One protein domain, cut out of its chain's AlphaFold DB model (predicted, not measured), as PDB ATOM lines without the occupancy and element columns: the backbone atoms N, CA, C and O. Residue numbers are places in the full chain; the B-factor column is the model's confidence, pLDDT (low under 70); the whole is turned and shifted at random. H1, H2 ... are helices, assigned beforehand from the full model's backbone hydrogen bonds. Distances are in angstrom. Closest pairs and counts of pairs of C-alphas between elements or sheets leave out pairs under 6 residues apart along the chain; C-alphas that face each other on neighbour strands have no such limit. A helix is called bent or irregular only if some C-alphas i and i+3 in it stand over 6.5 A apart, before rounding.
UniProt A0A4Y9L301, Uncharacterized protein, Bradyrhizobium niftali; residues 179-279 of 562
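Overview. This is residues 179 to 279 of the 562 residues of an uncharacterized protein of Bradyrhizobium niftali (UniProt A0A4Y9L301). A rounded cluster of mostly crossed helices is built round the long helix H2, which runs through the middle, with H1 near its first residues and H3 near its last. The other long helix, H5, crosses H2 at about a right angle, and H4 packs on H3 and on the first residues of H5. The printed part has 101 residues with five named helices, H1 to H5 in order, and no named strand: all helix. It is compact, with a radius of gyration of the C-alphas of 12.7 A and spans of 33 by 29 by 23 A.

Along the chain. H1, residues 180 to 185, begins at C-alpha 180 (124.304, 133.623, 166.253). H2, residues 207 to 223, is 22.5 A long. H3 is residues 228 to 234 and H4 residues 239 to 247. H5, residues 251 to 266, is 23.8 A long and ends at C-alpha 266 (112.285, 128.454, 164.880); it is only just irregular, C-alphas 252 and 255 being 6.9 A apart.

Arrangement. H1 touches H2, closest C-alphas Ile 180 and Gly 211, 4.2 A. H2 touches H3 with residues 217 to 221 alone, closest C-alphas Val 221 and Leu 228, 5.7 A. H2 and H4 only just touch, with 3 pairs of C-alphas within 8 A, closest Ala 213 and Leu 239, 7.1 A; their tilt is shallow, 8 degrees, the same way. H4 touches H5, closest C-alphas Ala 240 and Ala 251, 4.6 A, about perpendicular at 83 degrees. H1 and H5 are apart. Every O i to N i+4 pair is within hydrogen-bond range in H1, H2, H3 and H4; in H5, 9 of 12 are.

Size, cuts and confidence. The C-alphas of Gly 189 and Pro 227, the two farthest apart, are 34.5 A apart. The printed part has no cut. The link from H1 to H2 is long, 21 residues. Residues 188 to 189 are under pLDDT 70.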
ATOM      1  N   ARG A 179     126.402 136.350 168.688       94.50
ATOM      2  CA  ARG A 179     126.723 136.453 167.250       94.50
ATOM      3  C   ARG A 179     125.878 135.510 166.383       94.50
ATOM      4  O   ARG A 179     125.836 135.643 165.163       94.50
ATOM      5  N   ILE A 180     125.168 134.557 166.995       95.75
ATOM      6  CA  ILE A 180     124.304 133.623 166.253       95.75
ATOM      7  C   ILE A 180     123.086 134.315 165.623       95.75
ATOM      8  O   ILE A 180     122.555 133.834 164.622       95.75
ATOM      9  N   ASN A 181     122.625 135.436 166.193       94.00
ATOM     10  CA  ASN A 181     121.382 136.085 165.770       94.00
ATOM     11  C   ASN A 181     121.474 136.613 164.333       94.00
ATOM     12  O   ASN A 181     120.505 136.497 163.586       94.00
ATOM     13  N   GLN A 182     122.632 137.141 163.920       92.06
ATOM     14  CA  GLN A 182     122.851 137.611 162.551       92.06
ATOM     15  C   GLN A 182     122.661 136.465 161.547       92.06
ATOM     16  O   GLN A 182     121.916 136.601 160.578       92.06
ATOM     17  N   TRP A 183     123.269 135.304 161.807       94.19
ATOM     18  CA  TRP A 183     123.119 134.120 160.958       94.19
ATOM     19  C   TRP A 183     121.687 133.567 160.950       94.19
ATOM     20  O   TRP A 183     121.144 133.251 159.887       94.19
ATOM     21  N   LEU A 184     121.054 133.484 162.127       94.62
ATOM     22  CA  LEU A 184     119.683 132.993 162.276       94.62
ATOM     23  C   LEU A 184     118.667 133.850 161.520       94.62
ATOM     24  O   LEU A 184     117.704 133.305 160.991       94.62
ATOM     25  N   ASN A 185     118.876 135.166 161.467       92.50
ATOM     26  CA  ASN A 185     117.934 136.108 160.863       92.50
ATOM     27  C   ASN A 185     118.225 136.434 159.396       92.50
ATOM     28  O   ASN A 185     117.349 136.963 158.710       92.50
ATOM     29  N   GLY A 186     119.418 136.094 158.907       85.69
ATOM     30  CA  GLY A 186     119.883 136.471 157.575       85.69
ATOM     31  C   GLY A 186     120.327 137.935 157.494       85.69
ATOM     32  O   GLY A 186     120.126 138.730 158.412       85.69
ATOM     33  N   GLY A 187     120.964 138.292 156.378       72.25
ATOM     34  CA  GLY A 187     121.499 139.633 156.138       72.25
ATOM     35  C   GLY A 187     122.642 139.649 155.118       72.25
ATOM     36  O   GLY A 187     123.127 138.601 154.693       72.25
ATOM     37  N   SER A 188     123.022 140.848 154.659       60.50
ATOM     38  CA  SER A 188     124.094 141.082 153.669       60.50
ATOM     39  C   SER A 188     124.021 140.215 152.396       60.50
ATOM     40  O   SER A 188     125.044 139.815 151.849       60.50
ATOM     41  N   GLY A 189     122.808 139.925 151.909       68.94
ATOM     42  CA  GLY A 189     122.580 139.136 150.691       68.94
ATOM     43  C   GLY A 189     122.428 137.625 150.904       68.94
ATOM     44  O   GLY A 189     122.113 136.924 149.945       68.94
ATOM     45  N   ASN A 190     122.575 137.126 152.137       77.56
ATOM     46  CA  ASN A 190     122.352 135.720 152.470       77.56
ATOM     47  C   ASN A 190     120.951 135.485 153.048       77.56
ATOM     48  O   ASN A 190     120.450 136.273 153.858       77.56
ATOM     49  N   SER A 191     120.351 134.355 152.674       86.56
ATOM     50  CA  SER A 191     119.136 133.849 153.315       86.56
ATOM     51  C   SER A 191     119.395 133.492 154.787       86.56
ATOM     52  O   SER A 191     120.518 133.109 155.132       86.56
ATOM     53  N   PRO A 192     118.369 133.564 155.655       90.62
ATOM     54  CA  PRO A 192     118.456 133.086 157.033       90.62
ATOM     55  C   PRO A 192     118.950 131.644 157.073       90.62
ATOM     56  O   PRO A 192     118.459 130.810 156.309       90.62
ATOM     57  N   ARG A 193     119.892 131.354 157.976       92.88
ATOM     58  CA  ARG A 193     120.521 130.033 158.097       92.88
ATOM     59  C   ARG A 193     121.111 129.570 156.760       92.88
ATOM     60  O   ARG A 193     120.704 128.563 156.192       92.88
ATOM     61  N   PHE A 194     122.035 130.345 156.204       93.56
ATOM     62  CA  PHE A 194     122.830 129.888 155.062       93.56
ATOM     63  C   PHE A 194     123.798 128.770 155.496       93.56
ATOM     64  O   PHE A 194     124.270 128.776 156.634       93.56
ATOM     65  N   ASP A 195     124.096 127.813 154.613       95.31
ATOM     66  CA  ASP A 195     124.989 126.690 154.930       95.31
ATOM     67  C   ASP A 195     126.464 127.124 154.943       95.31
ATOM     68  O   ASP A 195     127.156 127.069 153.929       95.31
ATOM     69  N   PHE A 196     126.944 127.524 156.121       95.81
ATOM     70  CA  PHE A 196     128.371 127.708 156.406       95.81
ATOM     71  C   PHE A 196     129.004 126.485 157.093       95.81
ATOM     72  O   PHE A 196     130.146 126.537 157.547       95.81
ATOM     73  N   VAL A 197     128.265 125.376 157.199       97.38
ATOM     74  CA  VAL A 197     128.751 124.138 157.819       97.38
ATOM     75  C   VAL A 197     129.521 123.308 156.801       97.38
ATOM     76  O   VAL A 197     130.606 122.804 157.101       97.38
ATOM     77  N   THR A 198     128.974 123.178 155.591       95.56
ATOM     78  CA  THR A 198     129.633 122.500 154.466       95.56
ATOM     79  C   THR A 198     130.531 123.441 153.666       95.56
ATOM     80  O   THR A 198     131.467 122.981 153.015       95.56
ATOM     81  N   THR A 199     130.271 124.752 153.736       90.81
ATOM     82  CA  THR A 199     131.015 125.785 153.007       90.81
ATOM     83  C   THR A 199     131.734 126.713 153.976       90.81
ATOM     84  O   THR A 199     131.113 127.547 154.631       90.81
ATOM     85  N   THR A 200     133.059 126.607 154.030       91.38
ATOM     86  CA  THR A 200     133.891 127.540 154.795       91.38
ATOM     87  C   THR A 200     133.955 128.892 154.087       91.38
ATOM     88  O   THR A 200     134.187 128.972 152.877       91.38
ATOM     89  N   LYS A 201     133.762 129.974 154.844       91.75
ATOM     90  CA  LYS A 201     134.066 131.322 154.373       91.75
ATOM     91  C   LYS A 201     135.513 131.634 154.747       91.75
ATOM     92  O   LYS A 201     135.859 131.617 155.922       91.75
ATOM     93  N   ASN A 202     136.344 131.943 153.753       92.44
ATOM     94  CA  ASN A 202     137.769 132.254 153.943       92.44
ATOM     95  C   ASN A 202     137.978 133.704 154.421       92.44
ATOM     96  O   ASN A 202     138.716 134.471 153.805       92.44
ATOM     97  N   THR A 203     137.212 134.112 155.429       88.81
ATOM     98  CA  THR A 203     137.413 135.348 156.183       88.81
ATOM     99  C   THR A 203     136.778 135.202 157.564       88.81
ATOM    100  O   THR A 203     135.701 134.623 157.709       88.81
ATOM    101  N   ASP A 204     137.447 135.775 158.550       83.88
ATOM    102  CA  ASP A 204     137.040 136.003 159.937       83.88
ATOM    103  C   ASP A 204     136.147 137.252 160.114       83.88
ATOM    104  O   ASP A 204     135.607 137.497 161.185       83.88
ATOM    105  N   GLN A 205     135.919 138.046 159.060       88.12
ATOM    106  CA  GLN A 205     135.153 139.300 159.144       88.12
ATOM    107  C   GLN A 205     133.646 139.118 158.902       88.12
ATOM    108  O   GLN A 205     132.860 140.052 159.080       88.12
ATOM    109  N   ASP A 206     133.214 137.926 158.483       90.44
ATOM    110  CA  ASP A 206     131.822 137.646 158.126       90.44
ATOM    111  C   ASP A 206     131.031 137.069 159.314       90.44
ATOM    112  O   ASP A 206     130.992 135.854 159.529       90.44
ATOM    113  N   ILE A 207     130.335 137.951 160.042       91.38
ATOM    114  CA  ILE A 207     129.530 137.609 161.230       91.38
ATOM    115  C   ILE A 207     128.454 136.556 161.012       91.38
ATOM    116  O   ILE A 207     128.126 135.807 161.933       91.38
ATOM    117  N   TYR A 208     127.934 136.436 159.794       93.75
ATOM    118  CA  TYR A 208     126.961 135.399 159.476       93.75
ATOM    119  C   TYR A 208     127.635 134.024 159.448       93.75
ATOM    120  O   TYR A 208     127.064 133.035 159.907       93.75
ATOM    121  N   SER A 209     128.868 133.962 158.948       95.00
ATOM    122  CA  SER A 209     129.610 132.712 158.818       95.00
ATOM    123  C   SER A 209     130.127 132.190 160.162       95.00
ATOM    124  O   SER A 209     129.865 131.035 160.504       95.00
ATOM    125  N   TYR A 210     130.770 133.029 160.983       95.25
ATOM    126  CA  TYR A 210     131.243 132.591 162.299       95.25
ATOM    127  C   TYR A 210     130.106 132.485 163.324       95.25
ATOM    128  O   TYR A 210     130.172 131.647 164.221       95.25
ATOM    129  N   GLY A 211     129.002 133.228 163.159       96.19
ATOM    130  CA  GLY A 211     127.769 133.003 163.922       96.19
ATOM    131  C   GLY A 211     127.195 131.595 163.703       96.19
ATOM    132  O   GLY A 211     126.798 130.930 164.661       96.19
ATOM    133  N   CYS A 212     127.217 131.090 162.462       97.56
ATOM    134  CA  CYS A 212     126.874 129.695 162.163       97.56
ATOM    135  C   CYS A 212     127.818 128.713 162.868       97.56
ATOM    136  O   CYS A 212     127.358 127.760 163.498       97.56
ATOM    137  N   ALA A 213     129.127 128.971 162.793       98.12
ATOM    138  CA  ALA A 213     130.146 128.125 163.401       98.12
ATOM    139  C   ALA A 213     129.978 128.001 164.919       98.12
ATOM    140  O   ALA A 213     129.937 126.883 165.436       98.12
ATOM    141  N   ILE A 214     129.778 129.123 165.619       98.56
ATOM    142  CA  ILE A 214     129.530 129.141 167.066       98.56
ATOM    143  C   ILE A 214     128.321 128.264 167.413       98.56
ATOM    144  O   ILE A 214     128.389 127.428 168.321       98.56
ATOM    145  N   LEU A 215     127.201 128.426 166.698       98.50
ATOM    146  CA  LEU A 215     125.997 127.655 166.999       98.50
ATOM    147  C   LEU A 215     126.177 126.168 166.676       98.50
ATOM    148  O   LEU A 215     125.726 125.316 167.439       98.50
ATOM    149  N   PHE A 216     126.852 125.839 165.574       98.81
ATOM    150  CA  PHE A 216     127.101 124.455 165.177       98.81
ATOM    151  C   PHE A 216     128.018 123.719 166.164       98.81
ATOM    152  O   PHE A 216     127.764 122.562 166.505       98.81
ATOM    153  N   ILE A 217     129.046 124.388 166.694       98.81
ATOM    154  CA  ILE A 217     129.886 123.819 167.755       98.81
ATOM    155  C   ILE A 217     129.041 123.577 169.014       98.81
ATOM    156  O   ILE A 217     129.101 122.491 169.591       98.81
ATOM    157  N   ASN A 218     128.175 124.522 169.403       98.69
ATOM    158  CA  ASN A 218     127.239 124.305 170.512       98.69
ATOM    159  C   ASN A 218     126.250 123.156 170.244       98.69
ATOM    160  O   ASN A 218     125.908 122.429 171.174       98.69
ATOM    161  N   TYR A 219     125.828 122.929 168.998       98.75
ATOM    162  CA  TYR A 219     125.022 121.763 168.622       98.75
ATOM    163  C   TYR A 219     125.781 120.453 168.873       98.75
ATOM    164  O   TYR A 219     125.256 119.549 169.525       98.75
ATOM    165  N   LEU A 220     127.037 120.351 168.433       98.81
ATOM    166  CA  LEU A 220     127.862 119.175 168.721       98.81
ATOM    167  C   LEU A 220     128.007 118.945 170.233       98.81
ATOM    168  O   LEU A 220     127.866 117.818 170.707       98.81
ATOM    169  N   VAL A 221     128.239 120.015 170.992       98.62
ATOM    170  CA  VAL A 221     128.513 119.905 172.426       98.62
ATOM    171  C   VAL A 221     127.260 119.610 173.241       98.62
ATOM    172  O   VAL A 221     127.191 118.607 173.947       98.62
ATOM    173  N   TYR A 222     126.248 120.463 173.131       98.19
ATOM    174  CA  TYR A 222     125.100 120.462 174.033       98.19
ATOM    175  C   TYR A 222     123.908 119.676 173.490       98.19
ATOM    176  O   TYR A 222     123.190 119.067 174.278       98.19
ATOM    177  N   GLN A 223     123.694 119.644 172.169       98.06
ATOM    178  CA  GLN A 223     122.622 118.823 171.596       98.06
ATOM    179  C   GLN A 223     123.052 117.364 171.436       98.06
ATOM    180  O   GLN A 223     122.285 116.457 171.752       98.06
ATOM    181  N   ARG A 224     124.259 117.123 170.910       97.75
ATOM    182  CA  ARG A 224     124.768 115.764 170.659       97.75
ATOM    183  C   ARG A 224     125.531 115.176 171.848       97.75
ATOM    184  O   ARG A 224     125.877 113.999 171.800       97.75
ATOM    185  N   GLY A 225     125.777 115.961 172.901       97.94
ATOM    186  CA  GLY A 225     126.443 115.503 174.124       97.94
ATOM    187  C   GLY A 225     127.923 115.163 173.930       97.94
ATOM    188  O   GLY A 225     128.466 114.344 174.670       97.94
ATOM    189  N   ILE A 226     128.575 115.730 172.911       98.56
ATOM    190  CA  ILE A 226     129.981 115.457 172.605       98.56
ATOM    191  C   ILE A 226     130.851 116.412 173.434       98.56
ATOM    192  O   ILE A 226     130.677 117.620 173.325       98.56
ATOM    193  N   PRO A 227     131.818 115.930 174.235       98.38
ATOM    194  CA  PRO A 227     132.678 116.825 175.007       98.38
ATOM    195  C   PRO A 227     133.400 117.848 174.115       98.38
ATOM    196  O   PRO A 227     133.896 117.491 173.039       98.38
ATOM    197  N   LEU A 228     133.466 119.111 174.547       98.56
ATOM    198  CA  LEU A 228     134.026 120.220 173.759       98.56
ATOM    199  C   LEU A 228     135.473 119.943 173.332       98.56
ATOM    200  O   LEU A 228     135.837 120.179 172.183       98.56
ATOM    201  N   GLU A 229     136.282 119.365 174.214       98.25
ATOM    202  CA  GLU A 229     137.658 118.978 173.920       98.25
ATOM    203  C   GLU A 229     137.749 117.944 172.787       98.25
ATOM    204  O   GLU A 229     138.676 117.987 171.980       98.25
ATOM    205  N   LYS A 230     136.764 117.044 172.659       98.56
ATOM    206  CA  LYS A 230     136.711 116.082 171.551       98.56
ATOM    207  C   LYS A 230     136.368 116.783 170.237       98.56
ATOM    208  O   LYS A 230     136.933 116.423 169.209       98.56
ATOM    209  N   VAL A 231     135.482 117.781 170.267       98.75
ATOM    210  CA  VAL A 231     135.141 118.600 169.091       98.75
ATOM    211  C   VAL A 231     136.355 119.391 168.607       98.75
ATOM    212  O   VAL A 231     136.699 119.317 167.429       98.75
ATOM    213  N   ILE A 232     137.053 120.071 169.519       98.62
ATOM    214  CA  ILE A 232     138.248 120.866 169.202       98.62
ATOM    215  C   ILE A 232     139.343 119.989 168.592       98.62
ATOM    216  O   ILE A 232     139.880 120.321 167.540       98.62
ATOM    217  N   ARG A 233     139.655 118.846 169.211       97.75
ATOM    218  CA  ARG A 233     140.732 117.955 168.743       97.75
ATOM    219  C   ARG A 233     140.398 117.239 167.443       97.75
ATOM    220  O   ARG A 233     141.303 116.852 166.713       97.75
ATOM    221  N   ALA A 234     139.113 117.021 167.174       98.12
ATOM    222  CA  ALA A 234     138.697 116.451 165.908       98.12
ATOM    223  C   ALA A 234     138.975 117.423 164.764       98.12
ATOM    224  O   ALA A 234     139.567 116.986 163.784       98.12
ATOM    225  N   GLY A 235     138.586 118.698 164.903       95.62
ATOM    226  CA  GLY A 235     138.806 119.757 163.911       95.62
ATOM    227  C   GLY A 235     138.447 119.377 162.469       95.62
ATOM    228  O   GLY A 235     137.763 118.387 162.208       95.62
ATOM    229  N   GLY A 236     138.930 120.154 161.507       93.75
ATOM    230  CA  GLY A 236     138.739 119.895 160.081       93.75
ATOM    231  C   GLY A 236     138.666 121.186 159.281       93.75
ATOM    232  O   GLY A 236     138.348 122.239 159.820       93.75
ATOM    233  N   SER A 237     138.909 121.082 157.977       89.88
ATOM    234  CA  SER A 237     138.850 122.210 157.036       89.88
ATOM    235  C   SER A 237     137.451 122.840 156.930       89.88
ATOM    236  O   SER A 237     137.292 123.976 156.479       89.88
ATOM    237  N   THR A 238     136.426 122.096 157.359       96.62
ATOM    238  CA  THR A 238     135.031 122.528 157.454       96.62
ATOM    239  C   THR A 238     134.407 122.013 158.753       96.62
ATOM    240  O   THR A 238     134.852 121.024 159.351       96.62
ATOM    241  N   LEU A 239     133.303 122.633 159.171       98.31
ATOM    242  CA  LEU A 239     132.512 122.150 160.306       98.31
ATOM    243  C   LEU A 239     131.873 120.784 160.009       98.31
ATOM    244  O   LEU A 239     131.769 119.941 160.900       98.31
ATOM    245  N   ALA A 240     131.495 120.533 158.753       98.56
ATOM    246  CA  ALA A 240     130.992 119.242 158.290       98.56
ATOM    247  C   ALA A 240     132.029 118.111 158.440       98.56
ATOM    248  O   ALA A 240     131.690 116.988 158.818       98.56
ATOM    249  N   GLU A 241     133.306 118.404 158.190       98.19
ATOM    250  CA  GLU A 241     134.399 117.464 158.431       98.19
ATOM    251  C   GLU A 241     134.585 117.194 159.930       98.19
ATOM    252  O   GLU A 241     134.675 116.032 160.334       98.19
ATOM    253  N   THR A 242     134.536 118.242 160.760       98.44
ATOM    254  CA  THR A 242     134.569 118.105 162.227       98.44
ATOM    255  C   THR A 242     133.439 117.196 162.714       98.44
ATOM    256  O   THR A 242     133.685 116.247 163.461       98.44
ATOM    257  N   TYR A 243     132.210 117.429 162.238       98.69
ATOM    258  CA  TYR A 243     131.037 116.595 162.516       98.69
ATOM    259  C   TYR A 243     131.285 115.129 162.169       98.69
ATOM    260  O   TYR A 243     131.065 114.253 163.008       98.69
ATOM    261  N   SER A 244     131.781 114.864 160.959       98.62
ATOM    262  CA  SER A 244     132.071 113.507 160.490       98.62
ATOM    263  C   SER A 244     133.070 112.793 161.399       98.62
ATOM    264  O   SER A 244     132.829 111.670 161.841       98.62
ATOM    265  N   ARG A 245     134.149 113.481 161.791       98.50
ATOM    266  CA  ARG A 245     135.179 112.934 162.685       98.50
ATOM    267  C   ARG A 245     134.646 112.602 164.084       98.50
ATOM    268  O   ARG A 245     135.047 111.590 164.657       98.50
ATOM    269  N   VAL A 246     133.752 113.420 164.655       98.50
ATOM    270  CA  VAL A 246     133.256 113.191 166.031       98.50
ATOM    271  C   VAL A 246     132.057 112.254 166.131       98.50
ATOM    272  O   VAL A 246     131.892 111.618 167.178       98.50
ATOM    273  N   THR A 247     131.236 112.175 165.082       98.19
ATOM    274  CA  THR A 247     130.010 111.357 165.042       98.19
ATOM    275  C   THR A 247     130.190 110.028 164.309       98.19
ATOM    276  O   THR A 247     129.469 109.080 164.607       98.19
ATOM    277  N   GLY A 248     131.135 109.943 163.367       98.00
ATOM    278  CA  GLY A 248     131.262 108.831 162.422       98.00
ATOM    279  C   GLY A 248     130.250 108.869 161.268       98.00
ATOM    280  O   GLY A 248     130.240 107.962 160.437       98.00
ATOM    281  N   GLU A 249     129.393 109.889 161.201       98.25
ATOM    282  CA  GLU A 249     128.422 110.072 160.122       98.25
ATOM    283  C   GLU A 249     129.039 110.821 158.923       98.25
ATOM    284  O   GLU A 249     130.003 111.564 159.088       98.25
ATOM    285  N   PRO A 250     128.495 110.692 157.698       98.19
ATOM    286  CA  PRO A 250     129.011 111.426 156.545       98.19
ATOM    287  C   PRO A 250     128.971 112.948 156.750       98.19
ATOM    288  O   PRO A 250     127.976 113.489 157.229       98.19
ATOM    289  N   ALA A 251     130.003 113.663 156.289       97.94
ATOM    290  CA  ALA A 251     130.063 115.129 156.366       97.94
ATOM    291  C   ALA A 251     128.838 115.812 155.718       97.94
ATOM    292  O   ALA A 251     128.342 116.817 156.217       97.94
ATOM    293  N   SER A 252     128.283 115.224 154.652       97.56
ATOM    294  CA  SER A 252     127.069 115.713 153.984       97.56
ATOM    295  C   SER A 252     125.803 115.667 154.853       97.56
ATOM    296  O   SER A 252     124.826 116.336 154.519       97.56
ATOM    297  N   ALA A 253     125.798 114.919 155.962       97.94
ATOM    298  CA  ALA A 253     124.679 114.862 156.903       97.94
ATOM    299  C   ALA A 253     124.697 116.003 157.937       97.94
ATOM    300  O   ALA A 253     123.657 116.304 158.525       97.94
ATOM    301  N   ALA A 254     125.845 116.664 158.126       98.19
ATOM    302  CA  ALA A 254     126.065 117.658 159.173       98.19
ATOM    303  C   ALA A 254     125.049 118.810 159.125       98.19
ATOM    304  O   ALA A 254     124.296 119.032 160.076       98.19
ATOM    305  N   TYR A 255     125.003 119.525 157.997       98.31
ATOM    306  CA  TYR A 255     124.115 120.673 157.844       98.31
ATOM    307  C   TYR A 255     122.629 120.286 157.818       98.31
ATOM    308  O   TYR A 255     121.862 120.891 158.570       98.31
ATOM    309  N   PRO A 256     122.186 119.268 157.044       98.12
ATOM    310  CA  PRO A 256     120.787 118.851 157.054       98.12
ATOM    311  C   PRO A 256     120.267 118.473 158.445       98.12
ATOM    312  O   PRO A 256     119.183 118.918 158.816       98.12
ATOM    313  N   ALA A 257     121.034 117.713 159.236       97.69
ATOM    314  CA  ALA A 257     120.619 117.303 160.580       97.69
ATOM    315  C   ALA A 257     120.488 118.502 161.533       97.69
ATOM    316  O   ALA A 257     119.481 118.650 162.229       97.69
ATOM    317  N   PHE A 258     121.484 119.389 161.530       98.25
ATOM    318  CA  PHE A 258     121.483 120.612 162.330       98.25
ATOM    319  C   PHE A 258     120.344 121.563 161.940       98.25
ATOM    320  O   PHE A 258     119.584 122.026 162.792       98.25
ATOM    321  N   ASN A 259     120.173 121.820 160.644       96.69
ATOM    322  CA  ASN A 259     119.164 122.749 160.154       96.69
ATOM    323  C   ASN A 259     117.734 122.208 160.320       96.69
ATOM    324  O   ASN A 259     116.819 122.992 160.580       96.69
ATOM    325  N   ALA A 260     117.534 120.889 160.210       95.94
ATOM    326  CA  ALA A 260     116.246 120.249 160.476       95.94
ATOM    327  C   ALA A 260     115.807 120.449 161.934       95.94
ATOM    328  O   ALA A 260     114.659 120.824 162.171       95.94
ATOM    329  N   LEU A 261     116.728 120.290 162.893       96.19
ATOM    330  CA  LEU A 261     116.455 120.570 164.303       96.19
ATOM    331  C   LEU A 261     116.047 122.032 164.510       96.19
ATOM    332  O   LEU A 261     115.015 122.307 165.110       96.19
ATOM    333  N   LEU A 262     116.810 122.982 163.965       95.56
ATOM    334  CA  LEU A 262     116.455 124.399 164.064       95.56
ATOM    335  C   LEU A 262     115.095 124.692 163.408       95.56
ATOM    336  O   LEU A 262     114.282 125.431 163.956       95.56
ATOM    337  N   ALA A 263     114.803 124.087 162.252       93.25
ATOM    338  CA  ALA A 263     113.541 124.306 161.547       93.25
ATOM    339  C   ALA A 263     112.331 123.820 162.363       93.25
ATOM    340  O   ALA A 263     111.271 124.443 162.295       93.25
ATOM    341  N   ALA A 264     112.513 122.769 163.167       92.12
ATOM    342  CA  ALA A 264     111.505 122.231 164.075       92.12
ATOM    343  C   ALA A 264     111.239 123.102 165.318       92.12
ATOM    344  O   ALA A 264     110.342 122.772 166.080       92.12
ATOM    345  N   HIS A 265     111.984 124.194 165.526       93.19
ATOM    346  CA  HIS A 265     111.821 125.086 166.683       93.19
ATOM    347  C   HIS A 265     111.590 126.548 166.293       93.19
ATOM    348  O   HIS A 265     110.735 127.224 166.855       93.19
ATOM    349  N   ILE A 266     112.325 127.043 165.295       91.94
ATOM    350  CA  ILE A 266     112.285 128.454 164.880       91.94
ATOM    351  C   ILE A 266     111.842 128.651 163.424       91.94
ATOM    352  O   ILE A 266     111.763 129.789 162.956       91.94
ATOM    353  N   ARG A 267     111.509 127.573 162.693       87.81
ATOM    354  CA  ARG A 267     111.183 127.599 161.250       87.81
ATOM    355  C   ARG A 267     112.173 128.499 160.483       87.81
ATOM    356  O   ARG A 267     113.374 128.413 160.703       87.81
ATOM    357  N   ASN A 268     111.675 129.361 159.597       84.00
ATOM    358  CA  ASN A 268     112.444 130.377 158.874       84.00
ATOM    359  C   ASN A 268     112.256 131.773 159.494       84.00
ATOM    360  O   ASN A 268     112.206 132.762 158.765       84.00
ATOM    361  N   SER A 269     112.069 131.853 160.817       85.31
ATOM    362  CA  SER A 269     111.960 133.130 161.528       85.31
ATOM    363  C   SER A 269     113.168 134.020 161.229       85.31
ATOM    364  O   SER A 269     114.300 133.545 161.257       85.31
ATOM    365  N   THR A 270     112.917 135.306 160.983       86.19
ATOM    366  CA  THR A 270     113.943 136.344 160.770       86.19
ATOM    367  C   THR A 270     114.001 137.365 161.903       86.19
ATOM    368  O   THR A 270     114.673 138.388 161.801       86.19
ATOM    369  N   THR A 271     113.279 137.103 162.991       87.19
ATOM    370  CA  THR A 271     113.156 137.992 164.154       87.19
ATOM    371  C   THR A 271     113.646 137.315 165.435       87.19
ATOM    372  O   THR A 271     113.192 137.628 166.536       87.19
ATOM    373  N   ASN A 272     114.574 136.365 165.306       89.12
ATOM    374  CA  ASN A 272     115.194 135.696 166.444       89.12
ATOM    375  C   ASN A 272     116.052 136.696 167.228       89.12
ATOM    376  O   ASN A 272     116.847 137.439 166.657       89.12
ATOM    377  N   SER A 273     115.894 136.702 168.546       88.62
ATOM    378  CA  SER A 273     116.637 137.583 169.450       88.62
ATOM    379  C   SER A 273     117.080 136.776 170.664       88.62
ATOM    380  O   SER A 273     116.608 136.961 171.787       88.62
ATOM    381  N   MET A 274     117.938 135.789 170.407       89.69
ATOM    382  CA  MET A 274     118.513 134.961 171.461       89.69
ATOM    383  C   MET A 274     119.400 135.839 172.344       89.69
ATOM    384  O   MET A 274     120.024 136.774 171.844       89.69
ATOM    385  N   ARG A 275     119.479 135.549 173.649       89.12
ATOM    386  CA  ARG A 275     120.399 136.252 174.569       89.12
ATOM    387  C   ARG A 275     121.753 135.563 174.734       89.12
ATOM    388  O   ARG A 275     122.664 136.155 175.304       89.12
ATOM    389  N   ARG A 276     121.887 134.321 174.269       92.44
ATOM    390  CA  ARG A 276     123.126 133.536 174.318       92.44
ATOM    391  C   ARG A 276     123.370 132.857 172.977       92.44
ATOM    392  O   ARG A 276     122.428 132.623 172.228       92.44
ATOM    393  N   ASP A 277     124.630 132.518 172.716       96.25
ATOM    394  CA  ASP A 277     125.019 131.769 171.518       96.25
ATOM    395  C   ASP A 277     124.666 130.279 171.603       96.25
ATOM    396  O   ASP A 277     124.533 129.602 170.587       96.25
ATOM    397  N   ASN A 278     124.506 129.754 172.816       95.81
ATOM    398  CA  ASN A 278     124.049 128.392 173.030       95.81
ATOM    399  C   ASN A 278     122.542 128.374 173.298       95.81
ATOM    400  O   ASN A 278     122.110 128.871 174.337       95.81
ATOM    401  N   ILE A 279     121.770 127.762 172.398       95.38
ATOM    402  CA  ILE A 279     120.318 127.549 172.545       95.38
ATOM    403  C   ILE A 279     119.956 126.089 172.859       95.38
ATOM    404  O   ILE A 279     118.780 125.747 172.931       95.38
TER     405      ILE A 279